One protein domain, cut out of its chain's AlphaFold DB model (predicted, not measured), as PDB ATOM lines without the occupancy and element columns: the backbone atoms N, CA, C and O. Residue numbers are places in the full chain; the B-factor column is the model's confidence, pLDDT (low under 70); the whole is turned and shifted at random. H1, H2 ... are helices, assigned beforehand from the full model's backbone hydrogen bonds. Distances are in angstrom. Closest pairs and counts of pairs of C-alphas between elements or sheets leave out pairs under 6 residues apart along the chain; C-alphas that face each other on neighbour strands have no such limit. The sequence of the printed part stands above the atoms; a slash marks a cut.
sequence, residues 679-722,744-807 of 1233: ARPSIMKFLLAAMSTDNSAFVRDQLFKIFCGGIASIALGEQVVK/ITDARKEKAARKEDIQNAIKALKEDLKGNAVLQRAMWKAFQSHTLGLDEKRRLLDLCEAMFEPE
ATOM      1  N   ALA A 679     423.126 219.671 462.376       82.81
ATOM      2  CA  ALA A 679     422.944 219.733 460.925       82.81
ATOM      3  C   ALA A 679     422.675 221.164 460.401       82.81
ATOM      4  O   ALA A 679     422.865 221.438 459.215       82.81
ATOM      5  N   ARG A 680     422.251 222.110 461.258       88.12
ATOM      6  CA  ARG A 680     421.976 223.502 460.865       88.12
ATOM      7  C   ARG A 680     423.292 224.294 460.790       88.12
ATOM      8  O   ARG A 680     423.896 224.553 461.836       88.12
ATOM      9  N   PRO A 681     423.713 224.807 459.611       87.88
ATOM     10  CA  PRO A 681     425.052 225.382 459.444       87.88
ATOM     11  C   PRO A 681     425.378 226.601 460.319       87.88
ATOM     12  O   PRO A 681     426.548 226.948 460.452       87.88
ATOM     13  N   SER A 682     424.379 227.279 460.890       89.94
ATOM     14  CA  SER A 682     424.587 228.382 461.841       89.94
ATOM     15  C   SER A 682     425.019 227.890 463.224       89.94
ATOM     16  O   SER A 682     425.963 228.435 463.787       89.94
ATOM     17  N   ILE A 683     424.375 226.839 463.746       90.06
ATOM     18  CA  ILE A 683     424.671 226.266 465.071       90.06
ATOM     19  C   ILE A 683     425.994 225.498 465.012       90.06
ATOM     20  O   ILE A 683     426.858 225.706 465.854       90.06
ATOM     21  N   MET A 684     426.210 224.738 463.936       90.50
ATOM     22  CA  MET A 684     427.484 224.093 463.599       90.50
ATOM     23  C   MET A 684     428.676 225.069 463.624       90.50
ATOM     24  O   MET A 684     429.689 224.802 464.263       90.50
ATOM     25  N   LYS A 685     428.555 226.236 462.970       91.62
ATOM     26  CA  LYS A 685     429.590 227.287 463.007       91.62
ATOM     27  C   LYS A 685     429.779 227.883 464.396       91.62
ATOM     28  O   LYS A 685     430.899 228.258 464.719       91.62
ATOM     29  N   PHE A 686     428.701 228.041 465.163       91.69
ATOM     30  CA  PHE A 686     428.755 228.647 466.490       91.69
ATOM     31  C   PHE A 686     429.442 227.719 467.499       91.69
ATOM     32  O   PHE A 686     430.360 228.159 468.178       91.69
ATOM     33  N   LEU A 687     429.100 226.425 467.500       92.50
ATOM     34  CA  LEU A 687     429.783 225.397 468.295       92.50
ATOM     35  C   LEU A 687     431.276 225.305 467.940       92.50
ATOM     36  O   LEU A 687     432.117 225.376 468.829       92.50
ATOM     37  N   LEU A 688     431.619 225.230 466.646       91.94
ATOM     38  CA  LEU A 688     433.020 225.198 466.200       91.94
ATOM     39  C   LEU A 688     433.780 226.503 466.498       91.94
ATOM     40  O   LEU A 688     434.997 226.472 466.677       91.94
ATOM     41  N   ALA A 689     433.090 227.647 466.561       92.00
ATOM     42  CA  ALA A 689     433.680 228.897 467.028       92.00
ATOM     43  C   ALA A 689     433.950 228.831 468.537       92.00
ATOM     44  O   ALA A 689     435.109 228.934 468.915       92.00
ATOM     45  N   ALA A 690     432.936 228.567 469.368       91.94
ATOM     46  CA  ALA A 690     433.077 228.467 470.824       91.94
ATOM     47  C   ALA A 690     434.188 227.481 471.226       91.94
ATOM     48  O   ALA A 690     435.162 227.877 471.857       91.94
ATOM     49  N   MET A 691     434.136 226.246 470.721       90.62
ATOM     50  CA  MET A 691     435.147 225.199 470.941       90.62
ATOM     51  C   MET A 691     436.578 225.608 470.529       90.62
ATOM     52  O   MET A 691     437.533 224.993 470.985       90.62
ATOM     53  N   SER A 692     436.758 226.630 469.680       90.81
ATOM     54  CA  SER A 692     438.083 227.123 469.272       90.81
ATOM     55  C   SER A 692     438.464 228.501 469.816       90.81
ATOM     56  O   SER A 692     439.640 228.856 469.737       90.81
ATOM     57  N   THR A 693     437.532 229.280 470.374       90.69
ATOM     58  CA  THR A 693     437.803 230.626 470.915       90.69
ATOM     59  C   THR A 693     437.611 230.756 472.419       90.69
ATOM     60  O   THR A 693     438.093 231.741 472.970       90.69
ATOM     61  N   ASP A 694     436.928 229.815 473.077       90.81
ATOM     62  CA  ASP A 694     436.718 229.856 474.527       90.81
ATOM     63  C   ASP A 694     438.052 229.771 475.288       90.81
ATOM     64  O   ASP A 694     438.966 229.035 474.899       90.81
ATOM     65  N   ASN A 695     438.158 230.533 476.376       88.56
ATOM     66  CA  ASN A 695     439.323 230.534 477.252       88.56
ATOM     67  C   ASN A 695     439.393 229.249 478.092       88.56
ATOM     68  O   ASN A 695     440.494 228.725 478.282       88.56
ATOM     69  N   SER A 696     438.244 228.720 478.530       90.88
ATOM     70  CA  SER A 696     438.165 227.546 479.401       90.88
ATOM     71  C   SER A 696     438.632 226.280 478.680       90.88
ATOM     72  O   SER A 696     438.068 225.866 477.662       90.88
ATOM     73  N   ALA A 697     439.662 225.632 479.224       89.94
ATOM     74  CA  ALA A 697     440.117 224.330 478.754       89.94
ATOM     75  C   ALA A 697     439.071 223.236 479.010       89.94
ATOM     76  O   ALA A 697     438.862 222.376 478.151       89.94
ATOM     77  N   PHE A 698     438.372 223.298 480.147       92.00
ATOM     78  CA  PHE A 698     437.288 222.370 480.461       92.00
ATOM     79  C   PHE A 698     436.130 222.483 479.456       92.00
ATOM     80  O   PHE A 698     435.687 221.465 478.921       92.00
ATOM     81  N   VAL A 699     435.686 223.700 479.116       93.00
ATOM     82  CA  VAL A 699     434.639 223.912 478.103       93.00
ATOM     83  C   VAL A 699     435.083 223.397 476.737       93.00
ATOM     84  O   VAL A 699     434.317 222.675 476.104       93.00
ATOM     85  N   ARG A 700     436.307 223.694 476.270       92.38
ATOM     86  CA  ARG A 700     436.761 223.218 474.947       92.38
ATOM     87  C   ARG A 700     436.784 221.687 474.841       92.38
ATOM     88  O   ARG A 700     436.315 221.160 473.832       92.38
ATOM     89  N   ASP A 701     437.249 220.976 475.872       91.31
ATOM     90  CA  ASP A 701     437.229 219.503 475.913       91.31
ATOM     91  C   ASP A 701     435.795 218.937 475.901       91.31
ATOM     92  O   ASP A 701     435.484 218.040 475.111       91.31
ATOM     93  N   GLN A 702     434.890 219.504 476.705       92.56
ATOM     94  CA  GLN A 702     433.495 219.055 476.767       92.56
ATOM     95  C   GLN A 702     432.716 219.383 475.481       92.56
ATOM     96  O   GLN A 702     431.962 218.544 474.987       92.56
ATOM     97  N   LEU A 703     432.942 220.551 474.866       93.62
ATOM     98  CA  LEU A 703     432.357 220.897 473.564       93.62
ATOM     99  C   LEU A 703     432.883 220.005 472.436       93.62
ATOM    100  O   LEU A 703     432.110 219.658 471.543       93.62
ATOM    101  N   PHE A 704     434.150 219.581 472.489       92.06
ATOM    102  CA  PHE A 704     434.688 218.588 471.559       92.06
ATOM    103  C   PHE A 704     433.995 217.225 471.729       92.06
ATOM    104  O   PHE A 704     433.515 216.656 470.748       92.06
ATOM    105  N   LYS A 705     433.848 216.737 472.968       90.62
ATOM    106  CA  LYS A 705     433.134 215.482 473.277       90.62
ATOM    107  C   LYS A 705     431.664 215.530 472.823       90.62
ATOM    108  O   LYS A 705     431.188 214.592 472.180       90.62
ATOM    109  N   ILE A 706     430.974 216.652 473.046       92.12
ATOM    110  CA  ILE A 706     429.612 216.906 472.541       92.12
ATOM    111  C   ILE A 706     429.575 216.927 471.002       92.12
ATOM    112  O   ILE A 706     428.678 216.326 470.408       92.12
ATOM    113  N   PHE A 707     430.542 217.572 470.337       91.75
ATOM    114  CA  PHE A 707     430.618 217.607 468.873       91.75
ATOM    115  C   PHE A 707     430.816 216.205 468.279       91.75
ATOM    116  O   PHE A 707     430.066 215.831 467.375       91.75
ATOM    117  N   CYS A 708     431.724 215.394 468.832       89.69
ATOM    118  CA  CYS A 708     431.911 213.997 468.427       89.69
ATOM    119  C   CYS A 708     430.634 213.163 468.605       89.69
ATOM    120  O   CYS A 708     430.246 212.450 467.681       89.69
ATOM    121  N   GLY A 709     429.917 213.312 469.727       87.81
ATOM    122  CA  GLY A 709     428.617 212.660 469.930       87.81
ATOM    123  C   GLY A 709     427.539 213.106 468.928       87.81
ATOM    124  O   GLY A 709     426.678 212.312 468.549       87.81
ATOM    125  N   GLY A 710     427.595 214.354 468.455       86.75
ATOM    126  CA  GLY A 710     426.738 214.851 467.376       86.75
ATOM    127  C   GLY A 710     427.085 214.266 466.006       86.75
ATOM    128  O   GLY A 710     426.186 213.865 465.267       86.75
ATOM    129  N   ILE A 711     428.379 214.168 465.683       87.00
ATOM    130  CA  ILE A 711     428.872 213.509 464.464       87.00
ATOM    131  C   ILE A 711     428.522 212.011 464.468       87.00
ATOM    132  O   ILE A 711     428.085 211.498 463.440       87.00
ATOM    133  N   ALA A 712     428.602 211.332 465.617       86.31
ATOM    134  CA  ALA A 712     428.191 209.936 465.768       86.31
ATOM    135  C   ALA A 712     426.707 209.723 465.407       86.31
ATOM    136  O   ALA A 712     426.395 208.879 464.569       86.31
ATOM    137  N   SER A 713     425.781 210.537 465.932       84.12
ATOM    138  CA  SER A 713     424.357 210.451 465.547       84.12
ATOM    139  C   SER A 713     424.074 210.821 464.080       84.12
ATOM    140  O   SER A 713     423.017 210.458 463.557       84.12
ATOM    141  N   ILE A 714     424.986 211.512 463.386       83.81
ATOM    142  CA  ILE A 714     424.916 211.690 461.925       83.81
ATOM    143  C   ILE A 714     425.398 210.409 461.222       83.81
ATOM    144  O   ILE A 714     424.649 209.846 460.426       83.81
ATOM    145  N   ALA A 715     426.586 209.895 461.565       82.50
ATOM    146  CA  ALA A 715     427.177 208.690 460.967       82.50
ATOM    147  C   ALA A 715     426.265 207.452 461.094       82.50
ATOM    148  O   ALA A 715     425.953 206.792 460.099       82.50
ATOM    149  N   LEU A 716     425.744 207.208 462.304       81.06
ATOM    150  CA  LEU A 716     424.804 206.123 462.624       81.06
ATOM    151  C   LEU A 716     423.396 206.338 462.021       81.06
ATOM    152  O   LEU A 716     422.493 205.524 462.228       81.06
ATOM    153  N   GLY A 717     423.191 207.424 461.265       70.94
ATOM    154  CA  GLY A 717     421.972 207.701 460.511       70.94
ATOM    155  C   GLY A 717     420.766 208.062 461.378       70.94
ATOM    156  O   GLY A 717     419.632 207.835 460.956       70.94
ATOM    157  N   GLU A 718     420.970 208.590 462.581       70.69
ATOM    158  CA  GLU A 718     419.894 208.983 463.500       70.69
ATOM    159  C   GLU A 718     419.358 210.366 463.111       70.69
ATOM    160  O   GLU A 718     418.149 210.555 462.961       70.69
ATOM    161  N   GLN A 719     420.262 211.305 462.812       59.34
ATOM    162  CA  GLN A 719     419.951 212.674 462.386       59.34
ATOM    163  C   GLN A 719     419.642 212.791 460.882       59.34
ATOM    164  O   GLN A 719     420.126 213.695 460.201       59.34
ATOM    165  N   VAL A 720     418.774 211.922 460.350       49.84
ATOM    166  CA  VAL A 720     418.168 212.171 459.029       49.84
ATOM    167  C   VAL A 720     417.096 213.249 459.177       49.84
ATOM    168  O   VAL A 720     415.905 212.959 459.331       49.84
ATOM    169  N   VAL A 721     417.520 214.511 459.084       41.47
ATOM    170  CA  VAL A 721     416.628 215.615 458.717       41.47
ATOM    171  C   VAL A 721     416.041 215.257 457.349       41.47
ATOM    172  O   VAL A 721     416.758 215.222 456.350       41.47
ATOM    173  N   LYS A 722     414.743 214.929 457.299       42.28
ATOM    174  CA  LYS A 722     414.042 214.507 456.070       42.28
ATOM    175  C   LYS A 722     413.736 215.695 455.142       42.28
ATOM    176  O   LYS A 722     412.604 215.873 454.705       42.28
ATOM    177  N   ILE A 744     412.397 201.068 451.485       69.75
ATOM    178  CA  ILE A 744     412.243 201.062 452.949       69.75
ATOM    179  C   ILE A 744     413.037 199.911 453.585       69.75
ATOM    180  O   ILE A 744     413.636 200.111 454.645       69.75
ATOM    181  N   THR A 745     413.081 198.719 452.977       66.75
ATOM    182  CA  THR A 745     413.946 197.636 453.483       66.75
ATOM    183  C   THR A 745     415.427 197.916 453.260       66.75
ATOM    184  O   THR A 745     416.220 197.590 454.135       66.75
ATOM    185  N   ASP A 746     415.812 198.551 452.155       71.56
ATOM    186  CA  ASP A 746     417.207 198.842 451.829       71.56
ATOM    187  C   ASP A 746     417.753 199.984 452.687       71.56
ATOM    188  O   ASP A 746     418.805 199.819 453.296       71.56
ATOM    189  N   ALA A 747     416.985 201.055 452.911       69.88
ATOM    190  CA  ALA A 747     417.334 202.087 453.891       69.88
ATOM    191  C   ALA A 747     417.395 201.547 455.338       69.88
ATOM    192  O   ALA A 747     418.115 202.092 456.175       69.88
ATOM    193  N   ARG A 748     416.662 200.466 455.659       70.44
ATOM    194  CA  ARG A 748     416.797 199.748 456.942       70.44
ATOM    195  C   ARG A 748     418.057 198.876 456.987       70.44
ATOM    196  O   ARG A 748     418.735 198.902 458.009       70.44
ATOM    197  N   LYS A 749     418.394 198.157 455.908       74.94
ATOM    198  CA  LYS A 749     419.650 197.389 455.780       74.94
ATOM    199  C   LYS A 749     420.867 198.310 455.857       74.94
ATOM    200  O   LYS A 749     421.809 197.998 456.568       74.94
ATOM    201  N   GLU A 750     420.825 199.466 455.196       72.44
ATOM    202  CA  GLU A 750     421.889 200.473 455.236       72.44
ATOM    203  C   GLU A 750     422.074 201.029 456.656       72.44
ATOM    204  O   GLU A 750     423.188 201.060 457.167       72.44
ATOM    205  N   LYS A 751     420.982 201.388 457.350       71.62
ATOM    206  CA  LYS A 751     421.033 201.825 458.759       71.62
ATOM    207  C   LYS A 751     421.498 200.732 459.728       71.62
ATOM    208  O   LYS A 751     422.094 201.070 460.745       71.62
ATOM    209  N   ALA A 752     421.257 199.454 459.427       74.06
ATOM    210  CA  ALA A 752     421.845 198.338 460.168       74.06
ATOM    211  C   ALA A 752     423.352 198.218 459.879       74.06
ATOM    212  O   ALA A 752     424.151 198.274 460.806       74.06
ATOM    213  N   ALA A 753     423.760 198.209 458.607       77.75
ATOM    214  CA  ALA A 753     425.162 198.133 458.190       77.75
ATOM    215  C   ALA A 753     426.022 199.312 458.699       77.75
ATOM    216  O   ALA A 753     427.188 199.107 459.038       77.75
ATOM    217  N   ARG A 754     425.447 200.521 458.816       79.75
ATOM    218  CA  ARG A 754     426.049 201.699 459.484       79.75
ATOM    219  C   ARG A 754     426.256 201.508 460.997       79.75
ATOM    220  O   ARG A 754     427.045 202.239 461.579       79.75
ATOM    221  N   LYS A 755     425.546 200.570 461.637       79.88
ATOM    222  CA  LYS A 755     425.665 200.213 463.066       79.88
ATOM    223  C   LYS A 755     426.410 198.885 463.305       79.88
ATOM    224  O   LYS A 755     426.684 198.570 464.453       79.88
ATOM    225  N   GLU A 756     426.760 198.127 462.263       79.00
ATOM    226  CA  GLU A 756     427.491 196.842 462.351       79.00
ATOM    227  C   GLU A 756     429.009 196.962 462.112       79.00
ATOM    228  O   GLU A 756     429.752 195.992 462.309       79.00
ATOM    229  N   ASP A 757     429.483 198.101 461.598       80.38
ATOM    230  CA  ASP A 757     430.884 198.272 461.211       80.38
ATOM    231  C   ASP A 757     431.304 199.750 461.169       80.38
ATOM    232  O   ASP A 757     430.707 200.556 460.444       80.38
ATOM    233  N   ILE A 758     432.366 200.102 461.902       82.94
ATOM    234  CA  ILE A 758     432.908 201.468 461.941       82.94
ATOM    235  C   ILE A 758     433.378 201.921 460.549       82.94
ATOM    236  O   ILE A 758     433.157 203.068 460.160       82.94
ATOM    237  N   GLN A 759     433.896 201.002 459.725       85.38
ATOM    238  CA  GLN A 759     434.312 201.292 458.352       85.38
ATOM    239  C   GLN A 759     433.132 201.567 457.413       85.38
ATOM    240  O   GLN A 759     433.323 202.187 456.366       85.38
ATOM    241  N   ASN A 760     431.918 201.121 457.741       84.94
ATOM    242  CA  ASN A 760     430.710 201.502 457.003       84.94
ATOM    243  C   ASN A 760     430.160 202.839 457.515       84.94
ATOM    244  O   ASN A 760     429.760 203.674 456.705       84.94
ATOM    245  N   ALA A 761     430.211 203.077 458.831       83.81
ATOM    246  CA  ALA A 761     429.824 204.349 459.437       83.81
ATOM    247  C   ALA A 761     430.687 205.527 458.934       83.81
ATOM    248  O   ALA A 761     430.138 206.567 458.575       83.81
ATOM    249  N   ILE A 762     432.013 205.355 458.831       85.62
ATOM    250  CA  ILE A 762     432.938 206.375 458.298       85.62
ATOM    251  C   ILE A 762     432.654 206.661 456.817       85.62
ATOM    252  O   ILE A 762     432.554 207.822 456.429       85.62
ATOM    253  N   LYS A 763     432.475 205.630 455.976       86.38
ATOM    254  CA  LYS A 763     432.155 205.821 454.545       86.38
ATOM    255  C   LYS A 763     430.835 206.565 454.370       86.38
ATOM    256  O   LYS A 763     430.785 207.546 453.635       86.38
ATOM    257  N   ALA A 764     429.804 206.154 455.104       84.62
ATOM    258  CA  ALA A 764     428.510 206.817 455.095       84.62
ATOM    259  C   ALA A 764     428.595 208.276 455.583       84.62
ATOM    260  O   ALA A 764     428.008 209.159 454.966       84.62
ATOM    261  N   LEU A 765     429.387 208.558 456.626       84.38
ATOM    262  CA  LEU A 765     429.653 209.920 457.097       84.38
ATOM    263  C   LEU A 765     430.356 210.770 456.023       84.38
ATOM    264  O   LEU A 765     429.952 211.907 455.783       84.38
ATOM    265  N   LYS A 766     431.371 210.223 455.343       86.88
ATOM    266  CA  LYS A 766     432.076 210.898 454.241       86.88
ATOM    267  C   LYS A 766     431.179 211.154 453.030       86.88
ATOM    268  O   LYS A 766     431.367 212.159 452.345       86.88
ATOM    269  N   GLU A 767     430.202 210.288 452.768       85.75
ATOM    270  CA  GLU A 767     429.186 210.488 451.728       85.75
ATOM    271  C   GLU A 767     428.128 211.528 452.134       85.75
ATOM    272  O   GLU A 767     427.869 212.449 451.360       85.75
ATOM    273  N   ASP A 768     427.589 211.460 453.355       81.69
ATOM    274  CA  ASP A 768     426.586 212.406 453.870       81.69
ATOM    275  C   ASP A 768     427.158 213.830 454.064       81.69
ATOM    276  O   ASP A 768     426.441 214.823 453.908       81.69
ATOM    277  N   LEU A 769     428.461 213.967 454.353       81.50
ATOM    278  CA  LEU A 769     429.160 215.260 454.441       81.50
ATOM    279  C   LEU A 769     429.729 215.758 453.097       81.50
ATOM    280  O   LEU A 769     430.257 216.880 453.026       81.50
ATOM    281  N   LYS A 770     429.633 214.967 452.020       79.12
ATOM    282  CA  LYS A 770     430.304 215.235 450.740       79.12
ATOM    283  C   LYS A 770     429.815 216.535 450.105       79.12
ATOM    284  O   LYS A 770     428.651 216.693 449.753       79.12
ATOM    285  N   GLY A 771     430.734 217.483 449.926       74.00
ATOM    286  CA  GLY A 771     430.424 218.804 449.371       74.00
ATOM    287  C   GLY A 771     429.950 219.843 450.395       74.00
ATOM    288  O   GLY A 771     429.649 220.972 449.998       74.00
ATOM    289  N   ASN A 772     429.946 219.544 451.704       83.19
ATOM    290  CA  ASN A 772     429.690 220.537 452.753       83.19
ATOM    291  C   ASN A 772     430.889 221.496 452.944       83.19
ATOM    292  O   ASN A 772     431.548 221.557 453.986       83.19
ATOM    293  N   ALA A 773     431.118 222.335 451.933       84.81
ATOM    294  CA  ALA A 773     432.126 223.393 451.922       84.81
ATOM    295  C   ALA A 773     431.848 224.514 452.946       84.81
ATOM    296  O   ALA A 773     432.568 225.514 452.989       84.81
ATOM    297  N   VAL A 774     430.785 224.418 453.753       88.56
ATOM    298  CA  VAL A 774     430.539 225.307 454.898       88.56
ATOM    299  C   VAL A 774     431.196 224.737 456.156       88.56
ATOM    300  O   VAL A 774     431.855 225.488 456.873       88.56
ATOM    301  N   LEU A 775     431.078 223.425 456.378       85.94
ATOM    302  CA  LEU A 775     431.718 222.697 457.472       85.94
ATOM    303  C   LEU A 775     433.240 222.651 457.319       85.94
ATOM    304  O   LEU A 775     433.937 223.025 458.256       85.94
ATOM    305  N   GLN A 776     433.761 222.337 456.128       86.44
ATOM    306  CA  GLN A 776     435.211 222.354 455.854       86.44
ATOM    307  C   GLN A 776     435.864 223.697 456.232       86.44
ATOM    308  O   GLN A 776     436.872 223.738 456.935       86.44
ATOM    309  N   ARG A 777     435.254 224.823 455.831       89.00
ATOM    310  CA  ARG A 777     435.752 226.169 456.178       89.00
ATOM    311  C   ARG A 777     435.579 226.518 457.659       89.00
ATOM    312  O   ARG A 777     436.358 227.320 458.165       89.00
ATOM    313  N   ALA A 778     434.583 225.954 458.343       89.69
ATOM    314  CA  ALA A 778     434.406 226.141 459.781       89.69
ATOM    315  C   ALA A 778     435.461 225.357 460.581       89.69
ATOM    316  O   ALA A 778     436.124 225.955 461.425       89.69
ATOM    317  N   MET A 779     435.687 224.081 460.246       89.31
ATOM    318  CA  MET A 779     436.751 223.241 460.819       89.31
ATOM    319  C   MET A 779     438.135 223.859 460.604       89.31
ATOM    320  O   MET A 779     438.894 224.017 461.556       89.31
ATOM    321  N   TRP A 780     438.444 224.299 459.380       89.81
ATOM    322  CA  TRP A 780     439.734 224.931 459.095       89.81
ATOM    323  C   TRP A 780     439.930 226.249 459.860       89.81
ATOM    324  O   TRP A 780     441.012 226.498 460.387       89.81
ATOM    325  N   LYS A 781     438.878 227.072 459.999       90.62
ATOM    326  CA  LYS A 781     438.932 228.281 460.840       90.62
ATOM    327  C   LYS A 781     439.154 227.930 462.318       90.62
ATOM    328  O   LYS A 781     439.926 228.623 462.975       90.62
ATOM    329  N   ALA A 782     438.499 226.885 462.825       90.19
ATOM    330  CA  ALA A 782     438.665 226.426 464.202       90.19
ATOM    331  C   ALA A 782     440.110 225.972 464.460       90.19
ATOM    332  O   ALA A 782     440.756 226.487 465.369       90.19
ATOM    333  N   PHE A 783     440.662 225.111 463.597       89.56
ATOM    334  CA  PHE A 783     442.053 224.647 463.668       89.56
ATOM    335  C   PHE A 783     443.083 225.795 463.633       89.56
ATOM    336  O   PHE A 783     444.086 225.757 464.348       89.56
ATOM    337  N   GLN A 784     442.814 226.853 462.859       90.12
ATOM    338  CA  GLN A 784     443.638 228.071 462.800       90.12
ATOM    339  C   GLN A 784     443.559 228.967 464.056       90.12
ATOM    340  O   GLN A 784     444.201 230.023 464.093       90.12
ATOM    341  N   SER A 785     442.804 228.590 465.093       89.81
ATOM    342  CA  SER A 785     442.759 229.358 466.337       89.81
ATOM    343  C   SER A 785     444.080 229.318 467.112       89.81
ATOM    344  O   SER A 785     444.810 228.322 467.137       89.81
ATOM    345  N   HIS A 786     444.373 230.434 467.776       87.38
ATOM    346  CA  HIS A 786     445.575 230.622 468.584       87.38
ATOM    347  C   HIS A 786     445.373 230.148 470.033       87.38
ATOM    348  O   HIS A 786     446.356 229.811 470.684       87.38
ATOM    349  N   THR A 787     444.122 230.065 470.506       87.75
ATOM    350  CA  THR A 787     443.762 229.579 471.851       87.75
ATOM    351  C   THR A 787     443.933 228.064 471.990       87.75
ATOM    352  O   THR A 787     444.233 227.580 473.074       87.75
ATOM    353  N   LEU A 788     443.766 227.317 470.890       88.00
ATOM    354  CA  LEU A 788     443.795 225.853 470.910       88.00
ATOM    355  C   LEU A 788     445.184 225.276 471.229       88.00
ATOM    356  O   LEU A 788     446.170 225.615 470.559       88.00
ATOM    357  N   GLY A 789     445.226 224.336 472.171       86.88
ATOM    358  CA  GLY A 789     446.400 223.550 472.554       86.88
ATOM    359  C   GLY A 789     446.821 222.503 471.513       86.88
ATOM    360  O   GLY A 789     446.200 222.347 470.459       86.88
ATOM    361  N   LEU A 790     447.905 221.774 471.808       88.25
ATOM    362  CA  LEU A 790     448.450 220.747 470.911       88.25
ATOM    363  C   LEU A 790     447.486 219.561 470.752       88.25
ATOM    364  O   LEU A 790     447.180 219.167 469.630       88.25
ATOM    365  N   ASP A 791     446.986 219.028 471.866       85.75
ATOM    366  CA  ASP A 791     446.154 217.820 471.882       85.75
ATOM    367  C   ASP A 791     444.757 218.080 471.309       85.75
ATOM    368  O   ASP A 791     444.226 217.262 470.561       85.75
ATOM    369  N   GLU A 792     444.201 219.269 471.558       89.12
ATOM    370  CA  GLU A 792     442.974 219.752 470.914       89.12
ATOM    371  C   GLU A 792     443.154 219.838 469.385       89.12
ATOM    372  O   GLU A 792     442.293 219.397 468.624       89.12
ATOM    373  N   LYS A 793     444.307 220.340 468.913       90.00
ATOM    374  CA  LYS A 793     444.646 220.389 467.480       90.00
ATOM    375  C   LYS A 793     444.876 219.008 466.868       90.00
ATOM    376  O   LYS A 793     444.466 218.819 465.727       90.00
ATOM    377  N   ARG A 794     445.466 218.051 467.599       89.62
ATOM    378  CA  ARG A 794     445.557 216.639 467.174       89.62
ATOM    379  C   ARG A 794     444.156 216.054 466.993       89.62
ATOM    380  O   ARG A 794     443.793 215.711 465.877       89.62
ATOM    381  N   ARG A 795     443.339 216.069 468.051       88.31
ATOM    382  CA  ARG A 795     441.966 215.530 468.057       88.31
ATOM    383  C   ARG A 795     441.091 216.097 466.924       88.31
ATOM    384  O   ARG A 795     440.269 215.376 466.363       88.31
ATOM    385  N   LEU A 796     441.280 217.370 466.551       89.25
ATOM    386  CA  LEU A 796     440.595 217.997 465.410       89.25
ATOM    387  C   LEU A 796     441.116 217.562 464.032       89.25
ATOM    388  O   LEU A 796     440.333 217.570 463.083       89.25
ATOM    389  N   LEU A 797     442.398 217.207 463.900       89.12
ATOM    390  CA  LEU A 797     442.952 216.628 462.671       89.12
ATOM    391  C   LEU A 797     442.490 215.180 462.495       89.12
ATOM    392  O   LEU A 797     441.987 214.859 461.421       89.12
ATOM    393  N   ASP A 798     442.552 214.369 463.556       88.38
ATOM    394  CA  ASP A 798     442.026 212.997 463.569       88.38
ATOM    395  C   ASP A 798     440.552 213.001 463.103       88.38
ATOM    396  O   ASP A 798     440.154 212.290 462.183       88.38
ATOM    397  N   LEU A 799     439.730 213.905 463.654       87.69
ATOM    398  CA  LEU A 799     438.324 214.052 463.266       87.69
ATOM    399  C   LEU A 799     438.128 214.556 461.815       87.69
ATOM    400  O   LEU A 799     437.121 214.230 461.185       87.69
ATOM    401  N   CYS A 800     439.081 215.298 461.239       88.19
ATOM    402  CA  CYS A 800     439.033 215.657 459.815       88.19
ATOM    403  C   CYS A 800     439.267 214.444 458.899       88.19
ATOM    404  O   CYS A 800     438.651 214.385 457.834       88.19
ATOM    405  N   GLU A 801     440.090 213.475 459.308       85.56
ATOM    406  CA  GLU A 801     440.307 212.216 458.578       85.56
ATOM    407  C   GLU A 801     439.039 211.341 458.559       85.56
ATOM    408  O   GLU A 801     438.725 210.719 457.539       85.56
ATOM    409  N   ALA A 802     438.242 211.386 459.637       82.88
ATOM    410  CA  ALA A 802     436.911 210.774 459.697       82.88
ATOM    411  C   ALA A 802     435.939 211.374 458.668       82.88
ATOM    412  O   ALA A 802     435.156 210.663 458.042       82.88
ATOM    413  N   MET A 803     435.953 212.705 458.538       82.69
ATOM    414  CA  MET A 803     434.883 213.477 457.896       82.69
ATOM    415  C   MET A 803     435.137 213.808 456.422       82.69
ATOM    416  O   MET A 803     434.185 214.101 455.695       82.69
ATOM    417  N   PHE A 804     436.396 213.800 455.976       84.06
ATOM    418  CA  PHE A 804     436.792 214.244 454.638       84.06
ATOM    419  C   PHE A 804     437.737 213.247 453.961       84.06
ATOM    420  O   PHE A 804     438.415 212.459 454.615       84.06
ATOM    421  N   GLU A 805     437.793 213.294 452.631       81.31
ATOM    422  CA  GLU A 805     438.798 212.555 451.863       81.31
ATOM    423  C   GLU A 805     440.071 213.401 451.697       81.31
ATOM    424  O   GLU A 805     439.959 214.620 451.519       81.31
ATOM    425  N   PRO A 806     441.269 212.792 451.740       79.50
ATOM    426  CA  PRO A 806     442.521 213.508 451.528       79.50
ATOM    427  C   PRO A 806     442.664 213.980 450.072       79.50
ATOM    428  O   PRO A 806     442.455 213.221 449.125       79.50
ATOM    429  N   GLU A 807     443.063 215.241 449.885       75.31
ATOM    430  CA  GLU A 807     443.484 215.774 448.583       75.31
ATOM    431  C   GLU A 807     445.020 215.772 448.488       75.31
ATOM    432  O   GLU A 807     445.675 216.770 448.790       75.31
TER     433      GLU A 807
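What this domain is: This is residues 679 to 722 and 744 to 807 of the 1233 residues of an uncharacterized protein of Coniochaeta pulveracea (UniProt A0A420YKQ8). Two helical hairpins, H1 with H2 and H5 with H6, lie face to face with their four helices roughly aligned, H1 beside H5 and H2 more loosely beside H6. H4 crosses the end of this body where H2 and H6 finish, and H3 meets H4 at a corner farther out along the long axis. The printed part has 108 residues with six named helices, H1 to H6 in chain order, and no named strand; the class is all helix. It is compact, with a radius of gyration of the C-alphas of 14.7 A, yet elongated, spanning 48 by 27 by 23 A.

Where its parts are: H1, residues 681 to 693, begins at C-alpha 681 (425.052, 225.382, 459.444) and is 17.9 A long. H2, residues 697 to 715, is the longest at 27.0 A. H3, residues 744 to 756, measures 18.4 A, and H4, residues 758 to 768, 15.0 A. H5, residues 775 to 783, measures 12.2 A. H6, residues 790 to 803, is 20.2 A long and ends at C-alpha 803 (434.883, 213.477, 457.896).

How they stand to each other: H1 and H2 form a hairpin at a shallow tilt of 31 degrees; their closest C-alphas, Met 691 and Arg 700, are 4.8 A apart. H1 touches H5 the same way at 10 degrees, closest at C-alphas 692 and 782, 5.2 A. H5 and H6 form the second hairpin, closest at C-alphas 783 and 793, 6.3 A. H2 and H6 are close but not clearly touching, 7.6 A between C-alphas 701 and 792. H4 is about perpendicular to H2, at 86 degrees, with C-alphas 715 and 765 at 4.8 A, and to H6, at 78 degrees, with C-alphas 766 and 803 at 5.3 A. H3 and H4 touch only at the corner, closest at C-alphas 754 and 761, 4.6 A. Every O i to N i+4 pair is within hydrogen-bond range in H1, H2, H5 and H6; H3 has 8 of 9 and H4 6 of 7.

The domain as a whole: The C-alphas farthest apart, of Thr 745 and His 786, are 48.1 A apart. Residues 723 to 743 are not printed, with 13.9 A between C-alphas 722 and 744. Of the links printed whole, none is long. Mean pLDDT of the printed part is 84.0; residues 719 to 722, 744 to 745 and 747 are under 70.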